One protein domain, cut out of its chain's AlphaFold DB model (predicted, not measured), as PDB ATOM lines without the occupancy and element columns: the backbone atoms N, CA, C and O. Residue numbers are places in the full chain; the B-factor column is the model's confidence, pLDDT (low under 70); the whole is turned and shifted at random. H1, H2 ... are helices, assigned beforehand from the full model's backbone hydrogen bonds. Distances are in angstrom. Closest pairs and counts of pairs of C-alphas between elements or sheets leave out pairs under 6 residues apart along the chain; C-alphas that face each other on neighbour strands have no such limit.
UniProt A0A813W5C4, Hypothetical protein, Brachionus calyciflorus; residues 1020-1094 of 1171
ATOM      1  N   ALA A1020     304.178 363.092 408.338       49.66
ATOM      2  CA  ALA A1020     303.341 361.985 407.872       49.66
ATOM      3  C   ALA A1020     303.209 361.912 406.338       49.66
ATOM      4  O   ALA A1020     303.051 360.819 405.797       49.66
ATOM      5  N   VAL A1021     303.318 363.043 405.626       57.25
ATOM      6  CA  VAL A1021     303.260 363.068 404.154       57.25
ATOM      7  C   VAL A1021     304.502 362.399 403.559       57.25
ATOM      8  O   VAL A1021     304.372 361.592 402.647       57.25
ATOM      9  N   SER A1022     305.693 362.645 404.118       62.66
ATOM     10  CA  SER A1022     306.942 362.037 403.629       62.66
ATOM     11  C   SER A1022     307.013 360.529 403.880       62.66
ATOM     12  O   SER A1022     307.586 359.808 403.070       62.66
ATOM     13  N   GLU A1023     306.448 360.047 404.990       75.62
ATOM     14  CA  GLU A1023     306.359 358.611 405.281       75.62
ATOM     15  C   GLU A1023     305.361 357.919 404.341       75.62
ATOM     16  O   GLU A1023     305.677 356.886 403.759       75.62
ATOM     17  N   THR A1024     304.183 358.522 404.147       75.19
ATOM     18  CA  THR A1024     303.125 358.021 403.249       75.19
ATOM     19  C   THR A1024     303.598 357.981 401.792       75.19
ATOM     20  O   THR A1024     303.380 356.984 401.107       75.19
ATOM     21  N   GLU A1025     304.311 359.018 401.344       75.44
ATOM     22  CA  GLU A1025     304.951 359.095 400.026       75.44
ATOM     23  C   GLU A1025     305.984 357.976 399.834       75.44
ATOM     24  O   GLU A1025     305.944 357.272 398.829       75.44
ATOM     25  N   ALA A1026     306.887 357.759 400.798       78.94
ATOM     26  CA  ALA A1026     307.911 356.724 400.655       78.94
ATOM     27  C   ALA A1026     307.321 355.299 400.761       78.94
ATOM     28  O   ALA A1026     307.766 354.399 400.051       78.94
ATOM     29  N   LEU A1027     306.269 355.102 401.569       85.75
ATOM     30  CA  LEU A1027     305.484 353.861 401.617       85.75
ATOM     31  C   LEU A1027     304.790 353.576 400.281       85.75
ATOM     32  O   LEU A1027     304.811 352.438 399.808       85.75
ATOM     33  N   TYR A1028     304.201 354.598 399.658       83.56
ATOM     34  CA  TYR A1028     303.597 354.469 398.339       83.56
ATOM     35  C   TYR A1028     304.653 354.176 397.273       83.56
ATOM     36  O   TYR A1028     304.482 353.222 396.526       83.56
ATOM     37  N   ARG A1029     305.784 354.891 397.246       77.81
ATOM     38  CA  ARG A1029     306.883 354.613 396.301       77.81
ATOM     39  C   ARG A1029     307.449 353.200 396.438       77.81
ATOM     40  O   ARG A1029     307.705 352.566 395.421       77.81
ATOM     41  N   PHE A1030     307.572 352.668 397.655       85.31
ATOM     42  CA  PHE A1030     307.950 351.265 397.850       85.31
ATOM     43  C   PHE A1030     306.866 350.307 397.327       85.31
ATOM     44  O   PHE A1030     307.158 349.387 396.575       85.31
ATOM     45  N   TYR A1031     305.588 350.553 397.632       85.00
ATOM     46  CA  TYR A1031     304.462 349.797 397.059       85.00
ATOM     47  C   TYR A1031     304.448 349.823 395.519       85.00
ATOM     48  O   TYR A1031     304.180 348.805 394.881       85.00
ATOM     49  N   GLN A1032     304.809 350.957 394.912       81.50
ATOM     50  CA  GLN A1032     304.928 351.113 393.465       81.50
ATOM     51  C   GLN A1032     306.063 350.283 392.836       81.50
ATOM     52  O   GLN A1032     305.977 350.006 391.641       81.50
ATOM     53  N   GLN A1033     307.084 349.865 393.592       78.50
ATOM     54  CA  GLN A1033     308.143 348.978 393.081       78.50
ATOM     55  C   GLN A1033     307.621 347.550 392.850       78.50
ATOM     56  O   GLN A1033     308.028 346.896 391.900       78.50
ATOM     57  N   PHE A1034     306.674 347.081 393.673       78.75
ATOM     58  CA  PHE A1034     306.233 345.677 393.674       78.75
ATOM     59  C   PHE A1034     304.811 345.444 393.141       78.75
ATOM     60  O   PHE A1034     304.410 344.291 392.977       78.75
ATOM     61  N   VAL A1035     304.031 346.500 392.875       74.00
ATOM     62  CA  VAL A1035     302.638 346.395 392.399       74.00
ATOM     63  C   VAL A1035     302.446 347.146 391.081       74.00
ATOM     64  O   VAL A1035     302.621 348.367 391.004       74.00
ATOM     65  N   ALA A1036     302.061 346.403 390.038       64.69
ATOM     66  CA  ALA A1036     301.912 346.906 388.675       64.69
ATOM     67  C   ALA A1036     300.847 348.021 388.565       64.69
ATOM     68  O   ALA A1036     299.818 347.937 389.239       64.69
ATOM     69  N   PRO A1037     301.031 349.036 387.691       68.38
ATOM     70  CA  PRO A1037     300.104 350.168 387.564       68.38
ATOM     71  C   PRO A1037     298.632 349.792 387.319       68.38
ATOM     72  O   PRO A1037     297.750 350.496 387.793       68.38
ATOM     73  N   SER A1038     298.361 348.672 386.640       55.91
ATOM     74  CA  SER A1038     297.010 348.184 386.313       55.91
ATOM     75  C   SER A1038     296.187 347.704 387.517       55.91
ATOM     76  O   SER A1038     294.960 347.740 387.471       55.91
ATOM     77  N   VAL A1039     296.843 347.267 388.597       66.25
ATOM     78  CA  VAL A1039     296.216 346.812 389.860       66.25
ATOM     79  C   VAL A1039     296.533 347.735 391.043       66.25
ATOM     80  O   VAL A1039     296.110 347.490 392.176       66.25
ATOM     81  N   ARG A1040     297.274 348.814 390.780       74.06
ATOM     82  CA  ARG A1040     297.694 349.814 391.757       74.06
ATOM     83  C   ARG A1040     296.500 350.661 392.191       74.06
ATOM     84  O   ARG A1040     295.758 351.177 391.361       74.06
ATOM     85  N   MET A1041     296.332 350.845 393.497       76.56
ATOM     86  CA  MET A1041     295.323 351.772 394.016       76.56
ATOM     87  C   MET A1041     295.710 353.225 393.660       76.56
ATOM     88  O   MET A1041     296.884 353.570 393.828       76.56
ATOM     89  N   PRO A1042     294.768 354.079 393.198       80.69
ATOM     90  CA  PRO A1042     295.029 355.493 392.914       80.69
ATOM     91  C   PRO A1042     295.688 356.215 394.093       80.69
ATOM     92  O   PRO A1042     295.371 355.932 395.253       80.69
ATOM     93  N   VAL A1043     296.601 357.150 393.807       77.12
ATOM     94  CA  VAL A1043     297.460 357.767 394.833       77.12
ATOM     95  C   VAL A1043     296.650 358.528 395.882       77.12
ATOM     96  O   VAL A1043     296.912 358.404 397.077       77.12
ATOM     97  N   GLU A1044     295.596 359.224 395.464       75.94
ATOM     98  CA  GLU A1044     294.690 359.973 396.332       75.94
ATOM     99  C   GLU A1044     293.982 359.033 397.315       75.94
ATOM    100  O   GLU A1044     293.917 359.306 398.515       75.94
ATOM    101  N   GLN A1045     293.512 357.884 396.822       79.75
ATOM    102  CA  GLN A1045     292.843 356.867 397.631       79.75
ATOM    103  C   GLN A1045     293.827 356.173 398.585       79.75
ATOM    104  O   GLN A1045     293.501 355.952 399.752       79.75
ATOM    105  N   PHE A1046     295.050 355.884 398.129       83.94
ATOM    106  CA  PHE A1046     296.119 355.325 398.961       83.94
ATOM    107  C   PHE A1046     296.487 356.272 400.108       83.94
ATOM    108  O   PHE A1046     296.587 355.845 401.260       83.94
ATOM    109  N   TYR A1047     296.607 357.571 399.823       79.88
ATOM    110  CA  TYR A1047     296.991 358.573 400.817       79.88
ATOM    111  C   TYR A1047     295.838 358.818 401.789       79.88
ATOM    112  O   TYR A1047     296.065 358.897 402.996       79.88
ATOM    113  N   GLN A1048     294.591 358.853 401.305       78.88
ATOM    114  CA  GLN A1048     293.408 358.946 402.155       78.88
ATOM    115  C   GLN A1048     293.312 357.753 403.116       78.88
ATOM    116  O   GLN A1048     293.101 357.955 404.310       78.88
ATOM    117  N   VAL A1049     293.509 356.520 402.643       82.12
ATOM    118  CA  VAL A1049     293.448 355.327 403.502       82.12
ATOM    119  C   VAL A1049     294.555 355.345 404.564       82.12
ATOM    120  O   VAL A1049     294.249 355.223 405.751       82.12
ATOM    121  N   LEU A1050     295.815 355.577 404.177       81.62
ATOM    122  CA  LEU A1050     296.935 355.609 405.129       81.62
ATOM    123  C   LEU A1050     296.840 356.756 406.152       81.62
ATOM    124  O   LEU A1050     297.313 356.593 407.275       81.62
ATOM    125  N   SER A1051     296.238 357.896 405.792       73.25
ATOM    126  CA  SER A1051     296.130 359.073 406.673       73.25
ATOM    127  C   SER A1051     294.859 359.129 407.529       73.25
ATOM    128  O   SER A1051     294.893 359.718 408.608       73.25
ATOM    129  N   THR A1052     293.746 358.535 407.080       71.75
ATOM    130  CA  THR A1052     292.447 358.616 407.786       71.75
ATOM    131  C   THR A1052     292.024 357.325 408.486       71.75
ATOM    132  O   THR A1052     291.198 357.389 409.392       71.75
ATOM    133  N   GLN A1053     292.573 356.166 408.099       73.56
ATOM    134  CA  GLN A1053     292.154 354.855 408.622       73.56
ATOM    135  C   GLN A1053     293.227 354.154 409.470       73.56
ATOM    136  O   GLN A1053     292.932 353.130 410.083       73.56
ATOM    137  N   MET A1054     294.457 354.678 409.526       79.75
ATOM    138  CA  MET A1054     295.583 354.080 410.259       79.75
ATOM    139  C   MET A1054     296.308 355.119 411.103       79.75
ATOM    140  O   MET A1054     296.610 356.219 410.645       79.75
ATOM    141  N   THR A1055     296.628 354.758 412.342       75.75
ATOM    142  CA  THR A1055     297.173 355.691 413.334       75.75
ATOM    143  C   THR A1055     298.674 355.509 413.535       75.75
ATOM    144  O   THR A1055     299.418 356.492 413.582       75.75
ATOM    145  N   THR A1056     299.160 354.268 413.567       82.00
ATOM    146  CA  THR A1056     300.566 353.948 413.859       82.00
ATOM    147  C   THR A1056     301.380 353.622 412.604       82.00
ATOM    148  O   THR A1056     300.844 353.192 411.582       82.00
ATOM    149  N   PHE A1057     302.705 353.797 412.683       82.50
ATOM    150  CA  PHE A1057     303.634 353.377 411.623       82.50
ATOM    151  C   PHE A1057     303.507 351.875 411.327       82.50
ATOM    152  O   PHE A1057     303.485 351.463 410.172       82.50
ATOM    153  N   ASP A1058     303.340 351.069 412.375       85.00
ATOM    154  CA  ASP A1058     303.218 349.616 412.278       85.00
ATOM    155  C   ASP A1058     301.940 349.172 411.547       85.00
ATOM    156  O   ASP A1058     301.982 348.231 410.757       85.00
ATOM    157  N   GLU A1059     300.817 349.869 411.761       85.06
ATOM    158  CA  GLU A1059     299.574 349.670 411.001       85.06
ATOM    159  C   GLU A1059     299.765 350.001 409.518       85.06
ATOM    160  O   GLU A1059     299.372 349.207 408.662       85.06
ATOM    161  N   ARG A1060     300.416 351.132 409.209       87.31
ATOM    162  CA  ARG A1060     300.671 351.559 407.824       87.31
ATOM    163  C   ARG A1060     301.614 350.604 407.093       87.31
ATOM    164  O   ARG A1060     301.295 350.187 405.984       87.31
ATOM    165  N   VAL A1061     302.716 350.180 407.720       88.50
ATOM    166  CA  VAL A1061     303.625 349.161 407.158       88.50
ATOM    167  C   VAL A1061     302.878 347.852 406.914       88.50
ATOM    168  O   VAL A1061     302.917 347.343 405.799       88.50
ATOM    169  N   LYS A1062     302.129 347.332 407.898       86.81
ATOM    170  CA  LYS A1062     301.369 346.077 407.744       86.81
ATOM    171  C   LYS A1062     300.305 346.155 406.653       86.81
ATOM    172  O   LYS A1062     300.118 345.179 405.932       86.81
ATOM    173  N   TYR A1063     299.634 347.295 406.497       87.31
ATOM    174  CA  TYR A1063     298.700 347.504 405.394       87.31
ATOM    175  C   TYR A1063     299.408 347.499 404.038       87.31
ATOM    176  O   TYR A1063     298.941 346.838 403.115       87.31
ATOM    177  N   VAL A1064     300.549 348.184 403.920       88.88
ATOM    178  CA  VAL A1064     301.328 348.233 402.676       88.88
ATOM    179  C   VAL A1064     301.907 346.863 402.327       88.88
ATOM    180  O   VAL A1064     301.722 346.414 401.201       88.88
ATOM    181  N   VAL A1065     302.499 346.147 403.288       88.75
ATOM    182  CA  VAL A1065     302.916 344.741 403.139       88.75
ATOM    183  C   VAL A1065     301.729 343.880 402.703       88.75
ATOM    184  O   VAL A1065     301.842 343.131 401.739       88.75
ATOM    185  N   GLY A1066     300.569 344.023 403.352       80.06
ATOM    186  CA  GLY A1066     299.344 343.309 402.990       80.06
ATOM    187  C   GLY A1066     298.893 343.590 401.555       80.06
ATOM    188  O   GLY A1066     298.589 342.651 400.825       80.06
ATOM    189  N   LYS A1067     298.922 344.855 401.119       84.25
ATOM    190  CA  LYS A1067     298.577 345.260 399.749       84.25
ATOM    191  C   LYS A1067     299.595 344.785 398.718       84.25
ATOM    192  O   LYS A1067     299.187 344.344 397.651       84.25
ATOM    193  N   ILE A1068     300.890 344.785 399.037       83.56
ATOM    194  CA  ILE A1068     301.919 344.164 398.191       83.56
ATOM    195  C   ILE A1068     301.655 342.655 398.084       83.56
ATOM    196  O   ILE A1068     301.586 342.127 396.985       83.56
ATOM    197  N   VAL A1069     301.422 341.944 399.187       80.25
ATOM    198  CA  VAL A1069     301.179 340.486 399.168       80.25
ATOM    199  C   VAL A1069     299.891 340.115 398.416       80.25
ATOM    200  O   VAL A1069     299.865 339.090 397.728       80.25
ATOM    201  N   GLU A1070     298.850 340.944 398.524       77.06
ATOM    202  CA  GLU A1070     297.560 340.804 397.834       77.06
ATOM    203  C   GLU A1070     297.649 341.108 396.329       77.06
ATOM    204  O   GLU A1070     297.081 340.364 395.534       77.06
ATOM    205  N   GLN A1071     298.340 342.187 395.942       76.50
ATOM    206  CA  GLN A1071     298.280 342.765 394.590       76.50
ATOM    207  C   GLN A1071     299.557 342.563 393.756       76.50
ATOM    208  O   GLN A1071     299.545 342.820 392.555       76.50
ATOM    209  N   SER A1072     300.659 342.113 394.361       68.75
ATOM    210  CA  SER A1072     301.889 341.753 393.649       68.75
ATOM    211  C   SER A1072     301.825 340.327 393.110       68.75
ATOM    212  O   SER A1072     301.283 339.422 393.754       68.75
ATOM    213  N   GLN A1073     302.453 340.110 391.956       57.56
ATOM    214  CA  GLN A1073     302.684 338.790 391.367       57.56
ATOM    215  C   GLN A1073     303.664 337.934 392.196       57.56
ATOM    216  O   GLN A1073     303.505 336.717 392.289       57.56
ATOM    217  N   PHE A1074     304.614 338.566 392.893       58.91
ATOM    218  CA  PHE A1074     305.649 337.870 393.654       58.91
ATOM    219  C   PHE A1074     305.116 337.243 394.956       58.91
ATOM    220  O   PHE A1074     304.170 337.732 395.591       58.91
ATOM    221  N   GLY A1075     305.741 336.139 395.374       60.78
ATOM    222  CA  GLY A1075     305.627 335.608 396.729       60.78
ATOM    223  C   GLY A1075     306.770 336.124 397.573       60.78
ATOM    224  O   GLY A1075     307.924 335.982 397.199       60.78
ATOM    225  N   PHE A1076     306.461 336.689 398.727       75.19
ATOM    226  CA  PHE A1076     307.473 337.176 399.652       75.19
ATOM    227  C   PHE A1076     307.471 336.321 400.909       75.19
ATOM    228  O   PHE A1076     306.414 335.850 401.342       75.19
ATOM    229  N   ASP A1077     308.635 336.159 401.533       80.88
ATOM    230  CA  ASP A1077     308.614 335.926 402.969       80.88
ATOM    231  C   ASP A1077     308.070 337.192 403.660       80.88
ATOM    232  O   ASP A1077     308.508 338.311 403.385       80.88
ATOM    233  N   LEU A1078     307.056 337.028 404.512       79.19
ATOM    234  CA  LEU A1078     306.352 338.161 405.123       79.19
ATOM    235  C   LEU A1078     307.241 338.955 406.084       79.19
ATOM    236  O   LEU A1078     307.010 340.147 406.277       79.19
ATOM    237  N   VAL A1079     308.228 338.300 406.698       82.81
ATOM    238  CA  VAL A1079     309.163 338.929 407.633       82.81
ATOM    239  C   VAL A1079     310.229 339.695 406.857       82.81
ATOM    240  O   VAL A1079     310.541 340.826 407.218       82.81
ATOM    241  N   ASP A1080     310.741 339.119 405.771       85.75
ATOM    242  CA  ASP A1080     311.680 339.784 404.863       85.75
ATOM    243  C   ASP A1080     311.060 341.021 404.180       85.75
ATOM    244  O   ASP A1080     311.662 342.094 404.217       85.75
ATOM    245  N   LEU A1081     309.826 340.933 403.664       89.44
ATOM    246  CA  LEU A1081     309.141 342.076 403.046       89.44
ATOM    247  C   LEU A1081     308.803 343.185 404.056       89.44
ATOM    248  O   LEU A1081     309.008 344.359 403.751       89.44
ATOM    249  N   ASP A1082     308.324 342.853 405.262       90.12
ATOM    250  CA  ASP A1082     308.112 343.845 406.332       90.12
ATOM    251  C   ASP A1082     309.431 344.551 406.701       90.12
ATOM    252  O   ASP A1082     309.470 345.781 406.804       90.12
ATOM    253  N   GLN A1083     310.537 343.806 406.791       89.00
ATOM    254  CA  GLN A1083     311.868 344.376 407.006       89.00
ATOM    255  C   GLN A1083     312.339 345.245 405.836       89.00
ATOM    256  O   GLN A1083     312.895 346.316 406.080       89.00
ATOM    257  N   ALA A1084     312.091 344.842 404.589       90.38
ATOM    258  CA  ALA A1084     312.462 345.602 403.401       90.38
ATOM    259  C   ALA A1084     311.717 346.943 403.336       90.38
ATOM    260  O   ALA A1084     312.374 347.983 403.218       90.38
ATOM    261  N   VAL A1085     310.388 346.936 403.538       91.19
ATOM    262  CA  VAL A1085     309.557 348.153 403.653       91.19
ATOM    263  C   VAL A1085     310.126 349.068 404.738       91.19
ATOM    264  O   VAL A1085     310.421 350.234 404.475       91.19
ATOM    265  N   ARG A1086     310.344 348.549 405.956       91.38
ATOM    266  CA  ARG A1086     310.908 349.336 407.069       91.38
ATOM    267  C   ARG A1086     312.280 349.898 406.733       91.38
ATOM    268  O   ARG A1086     312.522 351.071 407.008       91.38
ATOM    269  N   SER A1087     313.152 349.098 406.118       91.19
ATOM    270  CA  SER A1087     314.487 349.531 405.713       91.19
ATOM    271  C   SER A1087     314.399 350.734 404.778       91.19
ATOM    272  O   SER A1087     315.115 351.709 404.987       91.19
ATOM    273  N   TYR A1088     313.501 350.696 403.788       89.38
ATOM    274  CA  TYR A1088     313.333 351.761 402.807       89.38
ATOM    275  C   TYR A1088     312.889 353.058 403.488       89.38
ATOM    276  O   TYR A1088     313.565 354.072 403.347       89.38
ATOM    277  N   ILE A1089     311.851 353.008 404.334       86.44
ATOM    278  CA  ILE A1089     311.380 354.183 405.090       86.44
ATOM    279  C   ILE A1089     312.465 354.746 406.019       86.44
ATOM    280  O   ILE A1089     312.642 355.965 406.095       86.44
ATOM    281  N   ILE A1090     313.202 353.886 406.727       88.00
ATOM    282  CA  ILE A1090     314.294 354.303 407.618       88.00
ATOM    283  C   ILE A1090     315.407 354.980 406.808       88.00
ATOM    284  O   ILE A1090     315.814 356.087 407.156       88.00
ATOM    285  N   LYS A1091     315.840 354.382 405.690       89.12
ATOM    286  CA  LYS A1091     316.849 354.950 404.784       89.12
ATOM    287  C   LYS A1091     316.387 356.285 404.175       89.12
ATOM    288  O   LYS A1091     317.124 357.267 404.241       89.12
ATOM    289  N   THR A1092     315.151 356.399 403.681       82.31
ATOM    290  CA  THR A1092     314.605 357.685 403.198       82.31
ATOM    291  C   THR A1092     314.632 358.749 404.302       82.31
ATOM    292  O   THR A1092     315.114 359.859 404.082       82.31
ATOM    293  N   ASN A1093     314.196 358.405 405.518       81.31
ATOM    294  CA  ASN A1093     314.224 359.316 406.662       81.31
ATOM    295  C   ASN A1093     315.649 359.723 407.077       81.31
ATOM    296  O   ASN A1093     315.855 360.884 407.429       81.31
ATOM    297  N   MET A1094     316.625 358.810 407.018       85.50
ATOM    298  CA  MET A1094     318.044 359.106 407.248       85.50
ATOM    299  C   MET A1094     318.548 360.166 406.259       85.50
ATOM    300  O   MET A1094     319.039 361.210 406.686       85.50
TER     301      MET A1094
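This is residues 1020 to 1094 of the 1171 residues of the protein "Hypothetical protein" of Brachionus calyciflorus (UniProt A0A813W5C4). Two helices, H1 and H3, lie side by side at a small angle, and the longest helix, H4, packs slantwise across both of them; the short helix H2 packs on H1, away from H4. H1 is in the middle, with each of the other three helices packed on it. The printed part has 75 residues with four named helices, in the order H1, H2, H3, H4 along the chain, and no named strand; the class is all helix. The whole is compact, with a radius of gyration of the C-alphas of 11.4 A, and rounded, its C-alphas spanning 28 by 26 by 18 A.

H4, residues 1078 to 1094, touches H1, residues 1020 to 1034, with residues 1085 to 1092 alone. Their closest C-alphas, those of Ile 1089 and Ala 1026, are 6.2 A apart, and the two helices run opposite ways at a steep tilt of 48 degrees. H4 also touches H3, residues 1057 to 1071, which touches H4 with residues 1061 to 1065 alone. The closest C-alphas there, those of Val 1065 and Asp 1082, are 6.2 A apart, and the tilt is steep, 54 degrees, opposite ways. H1 and H3 touch at a shallow tilt of 23 degrees and run the same way; their closest C-alphas, those of Tyr 1031 and Ile 1068, are 6.3 A apart. H1 is the hub and also touches H2, residues 1043 to 1052, at a steep tilt of 50 degrees, opposite ways, with the C-alphas of Thr 1024 and Tyr 1047 closest at 6.6 A. H2 and H3 are close but not clearly touching: one pair of C-alphas is within 8 A, that of Leu 1050 and Arg 1060, 6.1 A apart. H2 and H4 are apart. The helix packing is mostly crossed: of the four touching pairs, one is at a shallow tilt. In H2, H3 and H4 every O i to N i+4 pair is within hydrogen-bond range; in H1, 10 of 11 are.

H4 is 24.1 A long from its first C-alpha, 1078, to its last, 1094, at (318.044, 359.106, 407.248). H1 is 21.8 A long and begins with C-alpha 1020 at (303.341, 361.985, 407.872). H3 is 20.8 A long, from C-alpha 1057 at (303.634, 353.377, 411.623) to C-alpha 1071. H2, ten residues, is 13.9 A long.

The two C-alphas farthest apart, those of Ser 1038 and Met 1094, are 31.6 A apart. The printed part has no cut. The link from H2 to H3 is tight; those from H1 to H2 and from H3 to H4 are short. The mean pLDDT of the printed part is 79.1, and it is under 70 at residues 1020 to 1022, 1036 to 1039 and 1072 to 1075.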